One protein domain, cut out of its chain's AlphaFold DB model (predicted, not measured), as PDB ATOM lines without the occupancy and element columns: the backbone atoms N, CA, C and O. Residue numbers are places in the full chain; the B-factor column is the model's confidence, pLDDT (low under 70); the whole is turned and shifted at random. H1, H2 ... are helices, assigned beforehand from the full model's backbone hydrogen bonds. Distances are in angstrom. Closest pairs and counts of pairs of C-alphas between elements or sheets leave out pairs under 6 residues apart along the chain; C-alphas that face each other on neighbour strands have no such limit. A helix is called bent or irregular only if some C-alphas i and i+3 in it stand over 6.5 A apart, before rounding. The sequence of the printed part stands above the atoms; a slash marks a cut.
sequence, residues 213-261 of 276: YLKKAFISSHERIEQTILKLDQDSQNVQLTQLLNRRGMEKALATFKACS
ATOM      1  N   TYR A 213     205.733 111.723  93.497       74.50
ATOM      2  CA  TYR A 213     204.563 111.340  92.720       74.50
ATOM      3  C   TYR A 213     204.666 109.889  92.240       74.50
ATOM      4  O   TYR A 213     203.728 109.113  92.427       74.50
ATOM      5  N   LEU A 214     205.823 109.487  91.700       73.56
ATOM      6  CA  LEU A 214     206.061 108.115  91.256       73.56
ATOM      7  C   LEU A 214     206.038 107.125  92.430       73.56
ATOM      8  O   LEU A 214     205.402 106.076  92.331       73.56
ATOM      9  N   LYS A 215     206.646 107.480  93.569       74.69
ATOM     10  CA  LYS A 215     206.580 106.699  94.814       74.69
ATOM     11  C   LYS A 215     205.134 106.496  95.275       74.69
ATOM     12  O   LYS A 215     204.742 105.375  95.589       74.69
ATOM     13  N   LYS A 216     204.327 107.560  95.311       77.50
ATOM     14  CA  LYS A 216     202.909 107.496  95.707       77.50
ATOM     15  C   LYS A 216     202.086 106.646  94.744       77.50
ATOM     16  O   LYS A 216     201.305 105.807  95.190       77.50
ATOM     17  N   ALA A 217     202.283 106.829  93.439       78.62
ATOM     18  CA  ALA A 217     201.628 106.024  92.415       78.62
ATOM     19  C   ALA A 217     201.962 104.535  92.589       78.62
ATOM     20  O   ALA A 217     201.054 103.704  92.587       78.62
ATOM     21  N   PHE A 218     203.232 104.215  92.842       77.12
ATOM     22  CA  PHE A 218     203.695 102.853  93.083       77.12
ATOM     23  C   PHE A 218     203.058 102.217  94.327       77.12
ATOM     24  O   PHE A 218     202.432 101.167  94.208       77.12
ATOM     25  N   ILE A 219     203.108 102.886  95.488       76.31
ATOM     26  CA  ILE A 219     202.467 102.398  96.725       76.31
ATOM     27  C   ILE A 219     200.975 102.127  96.488       76.31
ATOM     28  O   ILE A 219     200.467 101.066  96.837       76.31
ATOM     29  N   SER A 220     200.280 103.049  95.818       78.50
ATOM     30  CA  SER A 220     198.852 102.893  95.529       78.50
ATOM     31  C   SER A 220     198.543 101.746  94.555       78.50
ATOM     32  O   SER A 220     197.438 101.205  94.555       78.50
ATOM     33  N   SER A 221     199.488 101.392  93.679       77.88
ATOM     34  CA  SER A 221     199.368 100.238  92.787       77.88
ATOM     35  C   SER A 221     199.568  98.940  93.562       77.88
ATOM     36  O   SER A 221     198.788  98.010  93.379       77.88
ATOM     37  N   HIS A 222     200.560  98.898  94.454       76.56
ATOM     38  CA  HIS A 222     200.812  97.754  95.330       76.56
ATOM     39  C   HIS A 222     199.585  97.444  96.201       76.56
ATOM     40  O   HIS A 222     199.083  96.322  96.183       76.56
ATOM     41  N   GLU A 223     199.008  98.459  96.854       77.06
ATOM     42  CA  GLU A 223     197.779  98.310  97.653       77.06
ATOM     43  C   GLU A 223     196.603  97.766  96.823       77.06
ATOM     44  O   GLU A 223     195.848  96.910  97.286       77.06
ATOM     45  N   ARG A 224     196.451  98.217  95.571       77.38
ATOM     46  CA  ARG A 224     195.410  97.715  94.659       77.38
ATOM     47  C   ARG A 224     195.636  96.266  94.240       77.38
ATOM     48  O   ARG A 224     194.664  95.518  94.131       77.38
ATOM     49  N   ILE A 225     196.881  95.870  93.984       79.88
ATOM     50  CA  ILE A 225     197.226  94.490  93.627       79.88
ATOM     51  C   ILE A 225     196.945  93.570  94.813       79.88
ATOM     52  O   ILE A 225     196.244  92.578  94.630       79.88
ATOM     53  N   GLU A 226     197.383  93.928  96.024       76.06
ATOM     54  CA  GLU A 226     197.071  93.152  97.230       76.06
ATOM     55  C   GLU A 226     195.560  93.013  97.440       76.06
ATOM     56  O   GLU A 226     195.065  91.904  97.626       76.06
ATOM     57  N   GLN A 227     194.797  94.106  97.333       77.38
ATOM     58  CA  GLN A 227     193.335  94.052  97.440       77.38
ATOM     59  C   GLN A 227     192.700  93.170  96.364       77.38
ATOM     60  O   GLN A 227     191.735  92.462  96.644       77.38
ATOM     61  N   THR A 228     193.234  93.185  95.142       77.19
ATOM     62  CA  THR A 228     192.746  92.334  94.051       77.19
ATOM     63  C   THR A 228     193.070  90.867  94.314       77.19
ATOM     64  O   THR A 228     192.205  90.027  94.106       77.19
ATOM     65  N   ILE A 229     194.264  90.550  94.824       76.00
ATOM     66  CA  ILE A 229     194.647  89.187  95.222       76.00
ATOM     67  C   ILE A 229     193.751  88.696  96.361       76.00
ATOM     68  O   ILE A 229     193.207  87.601  96.268       76.00
ATOM     69  N   LEU A 230     193.543  89.509  97.400       72.31
ATOM     70  CA  LEU A 230     192.662  89.174  98.521       72.31
ATOM     71  C   LEU A 230     191.218  88.969  98.058       72.31
ATOM     72  O   LEU A 230     190.565  88.012  98.469       72.31
ATOM     73  N   LYS A 231     190.727  89.832  97.162       76.81
ATOM     74  CA  LYS A 231     189.395  89.694  96.577       76.81
ATOM     75  C   LYS A 231     189.287  88.455  95.691       76.81
ATOM     76  O   LYS A 231     188.289  87.762  95.785       76.81
ATOM     77  N   LEU A 232     190.295  88.143  94.878       70.56
ATOM     78  CA  LEU A 232     190.331  86.922  94.066       70.56
ATOM     79  C   LEU A 232     190.422  85.664  94.932       70.56
ATOM     80  O   LEU A 232     189.792  84.672  94.589       70.56
ATOM     81  N   ASP A 233     191.152  85.686  96.049       69.38
ATOM     82  CA  ASP A 233     191.162  84.580  97.015       69.38
ATOM     83  C   ASP A 233     189.777  84.401  97.656       69.38
ATOM     84  O   ASP A 233     189.276  83.281  97.762       69.38
ATOM     85  N   GLN A 234     189.113  85.503  98.014       66.00
ATOM     86  CA  GLN A 234     187.769  85.488  98.592       66.00
ATOM     87  C   GLN A 234     186.692  85.058  97.579       66.00
ATOM     88  O   GLN A 234     185.839  84.230  97.902       66.00
ATOM     89  N   ASP A 235     186.747  85.562  96.346       64.81
ATOM     90  CA  ASP A 235     185.857  85.186  95.243       64.81
ATOM     91  C   ASP A 235     186.134  83.741  94.802       64.81
ATOM     92  O   ASP A 235     185.202  82.982  94.569       64.81
ATOM     93  N   SER A 236     187.397  83.298  94.784       60.69
ATOM     94  CA  SER A 236     187.754  81.905  94.497       60.69
ATOM     95  C   SER A 236     187.282  80.939  95.582       60.69
ATOM     96  O   SER A 236     187.228  79.743  95.301       60.69
ATOM     97  N   GLN A 237     186.970  81.391  96.800       58.88
ATOM     98  CA  GLN A 237     186.403  80.559  97.868       58.88
ATOM     99  C   GLN A 237     184.872  80.433  97.784       58.88
ATOM    100  O   GLN A 237     184.319  79.520  98.397       58.88
ATOM    101  N   ASN A 238     184.188  81.263  96.993       56.41
ATOM    102  CA  ASN A 238     182.732  81.247  96.841       56.41
ATOM    103  C   ASN A 238     182.340  80.813  95.420       56.41
ATOM    104  O   ASN A 238     182.827  81.358  94.436       56.41
ATOM    105  N   VAL A 239     181.434  79.842  95.267       53.72
ATOM    106  CA  VAL A 239     180.936  79.494  93.924       53.72
ATOM    107  C   VAL A 239     179.995  80.606  93.455       53.72
ATOM    108  O   VAL A 239     178.948  80.849  94.057       53.72
ATOM    109  N   GLN A 240     180.371  81.280  92.366       50.97
ATOM    110  CA  GLN A 240     179.779  82.537  91.882       50.97
ATOM    111  C   GLN A 240     178.283  82.456  91.506       50.97
ATOM    112  O   GLN A 240     177.660  83.480  91.244       50.97
ATOM    113  N   LEU A 241     177.687  81.259  91.524       51.50
ATOM    114  CA  LEU A 241     176.275  81.020  91.215       51.50
ATOM    115  C   LEU A 241     175.421  80.568  92.416       51.50
ATOM    116  O   LEU A 241     174.204  80.515  92.275       51.50
ATOM    117  N   THR A 242     175.995  80.275  93.592       55.88
ATOM    118  CA  THR A 242     175.220  79.721  94.730       55.88
ATOM    119  C   THR A 242     175.365  80.471  96.054       55.88
ATOM    120  O   THR A 242     174.643  80.153  96.992       55.88
ATOM    121  N   GLN A 243     176.267  81.459  96.160       58.56
ATOM    122  CA  GLN A 243     176.642  82.119  97.430       58.56
ATOM    123  C   GLN A 243     177.129  81.153  98.536       58.56
ATOM    124  O   GLN A 243     177.255  81.548  99.693       58.56
ATOM    125  N   LEU A 244     177.440  79.898  98.193       61.56
ATOM    126  CA  LEU A 244     177.958  78.891  99.118       61.56
ATOM    127  C   LEU A 244     179.485  78.766  98.985       61.56
ATOM    128  O   LEU A 244     180.045  78.911  97.892       61.56
ATOM    129  N   LEU A 245     180.147  78.471 100.109       61.41
ATOM    130  CA  LEU A 245     181.583  78.187 100.159       61.41
ATOM    131  C   LEU A 245     181.897  76.963  99.292       61.41
ATOM    132  O   LEU A 245     181.245  75.925  99.406       61.41
ATOM    133  N   ASN A 246     182.919  77.065  98.448       65.25
ATOM    134  CA  ASN A 246     183.405  75.923  97.686       65.25
ATOM    135  C   ASN A 246     184.202  74.962  98.583       65.25
ATOM    136  O   ASN A 246     184.465  75.242  99.752       65.25
ATOM    137  N   ARG A 247     184.640  73.829  98.024       68.31
ATOM    138  CA  ARG A 247     185.395  72.807  98.767       68.31
ATOM    139  C   ARG A 247     186.575  73.379  99.569       68.31
ATOM    140  O   ARG A 247     186.756  72.995 100.720       68.31
ATOM    141  N   ARG A 248     187.341  74.320  99.000       66.12
ATOM    142  CA  ARG A 248     188.475  74.960  99.693       66.12
ATOM    143  C   ARG A 248     188.011  75.881 100.826       66.12
ATOM    144  O   ARG A 248     188.597  75.847 101.906       66.12
ATOM    145  N   GLY A 249     186.949  76.658 100.614       69.75
ATOM    146  CA  GLY A 249     186.322  77.474 101.660       69.75
ATOM    147  C   GLY A 249     185.761  76.632 102.814       69.75
ATOM    148  O   GLY A 249     185.967  76.961 103.983       69.75
ATOM    149  N   MET A 250     185.131  75.495 102.501       74.12
ATOM    150  CA  MET A 250     184.622  74.530 103.480       74.12
ATOM    151  C   MET A 250     185.750  73.924 104.324       74.12
ATOM    152  O   MET A 250     185.656  73.917 105.549       74.12
ATOM    153  N   GLU A 251     186.834  73.452 103.700       76.31
ATOM    154  CA  GLU A 251     187.989  72.883 104.411       76.31
ATOM    155  C   GLU A 251     188.596  73.891 105.405       76.31
ATOM    156  O   GLU A 251     188.905  73.533 106.546       76.31
ATOM    157  N   LYS A 252     188.676  75.172 105.018       73.56
ATOM    158  CA  LYS A 252     189.157  76.264 105.878       73.56
ATOM    159  C   LYS A 252     188.210  76.537 107.054       73.56
ATOM    160  O   LYS A 252     188.666  76.641 108.190       73.56
ATOM    161  N   ALA A 253     186.898  76.597 106.816       74.19
ATOM    162  CA  ALA A 253     185.905  76.794 107.875       74.19
ATOM    163  C   ALA A 253     185.900  75.634 108.889       74.19
ATOM    164  O   ALA A 253     185.864  75.861 110.098       74.19
ATOM    165  N   LEU A 254     186.016  74.389 108.410       77.75
ATOM    166  CA  LEU A 254     186.118  73.197 109.258       77.75
ATOM    167  C   LEU A 254     187.392  73.198 110.110       77.75
ATOM    168  O   LEU A 254     187.349  72.803 111.277       77.75
ATOM    169  N   ALA A 255     188.518  73.660 109.557       80.00
ATOM    170  CA  ALA A 255     189.749  73.840 110.319       80.00
ATOM    171  C   ALA A 255     189.578  74.876 111.445       80.00
ATOM    172  O   ALA A 255     190.014  74.622 112.568       80.00
ATOM    173  N   THR A 256     188.876  75.986 111.193       79.56
ATOM    174  CA  THR A 256     188.577  77.002 112.217       79.56
ATOM    175  C   THR A 256     187.658  76.464 113.315       79.56
ATOM    176  O   THR A 256     187.950  76.645 114.495       79.56
ATOM    177  N   PHE A 257     186.587  75.739 112.970       79.44
ATOM    178  CA  PHE A 257     185.704  75.125 113.973       79.44
ATOM    179  C   PHE A 257     186.423  74.072 114.829       79.44
ATOM    180  O   PHE A 257     186.191  74.005 116.037       79.44
ATOM    181  N   LYS A 258     187.355  73.305 114.238       78.81
ATOM    182  CA  LYS A 258     188.254  72.413 114.992       78.81
ATOM    183  C   LYS A 258     189.183  73.184 115.928       78.81
ATOM    184  O   LYS A 258     189.330  72.783 117.077       78.81
ATOM    185  N   ALA A 259     189.790  74.276 115.464       80.81
ATOM    186  CA  ALA A 259     190.695  75.089 116.278       80.81
ATOM    187  C   ALA A 259     189.978  75.724 117.484       80.81
ATOM    188  O   ALA A 259     190.530  75.762 118.581       80.81
ATOM    189  N   CYS A 260     188.721  76.137 117.312       79.94
ATOM    190  CA  CYS A 260     187.883  76.674 118.386       79.94
ATOM    191  C   CYS A 260     187.213  75.592 119.262       79.94
ATOM    192  O   CYS A 260     186.423  75.936 120.137       79.94
ATOM    193  N   SER A 261     187.513  74.300 119.049       76.69
ATOM    194  CA  SER A 261     186.943  73.156 119.791       76.69
ATOM    195  C   SER A 261     185.408  73.145 119.858       76.69
ATOM    196  O   SER A 261     184.813  72.684 120.832       76.69
TER     197      SER A 261
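Overview. This is residues 213 to 261 of the 276 residues of an uncharacterized protein of Pseudoalteromonas phenolica (UniProt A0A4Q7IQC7). One long helix, H1, and a helix about half as long, H2, make an open L: the end of H1 meets the beginning of H2 at the corner, and the loop of residues 238 to 246 joins them there. The two arms point away from the corner with nothing packed along them, and most of H1, residues 213 to 232, stands free, as do residues 254 to 261 at the other end. The printed part has 49 residues with two named helices, H1 then H2, and no named strand; its class is all helix. It is extended, with a radius of gyration of the C-alphas of 15.9 A, and flat, with spans of 49 by 29 by 11 A.

Arrangement. The longest helix is H1, residues 213 to 237. H2, residues 247 to 259, only just touches it, with 3 pairs of C-alphas within 8 A. H1 touches H2 with residue 237 alone, and H2 touches H1 with residues 247 to 249 alone; the closest C-alphas of the two helices are those of Gln 237 and Gly 249, 4.9 A apart. The lines of the two helices are about perpendicular, at 89 degrees, and their centres are 25.7 A apart. In both H1 and H2 every O i to N i+4 pair is within hydrogen-bond range.

Along the chain. H1 has 25 residues and measures 36.1 A from C-alpha 213 at (204.563, 111.340, 92.720) to C-alpha 237 at (186.403, 80.559, 97.868). H2 has 13 residues and measures 18.4 A from its first to its last C-alpha, C-alpha 259 at (190.695, 75.089, 116.278). Neither helix is bent.

Size, cuts and confidence. The two C-alphas farthest apart are those of Tyr 213 and Ser 261, the first and last printed residues, at 50.0 A. The printed part has no cut. The link from H1 to H2, with 9 residues between them, is short but not tight. The mean pLDDT of the printed part is 71.4, and residues 233 to 249 are under 70, of which 233 to 237 belong to H1 and 247 to 249 to H2.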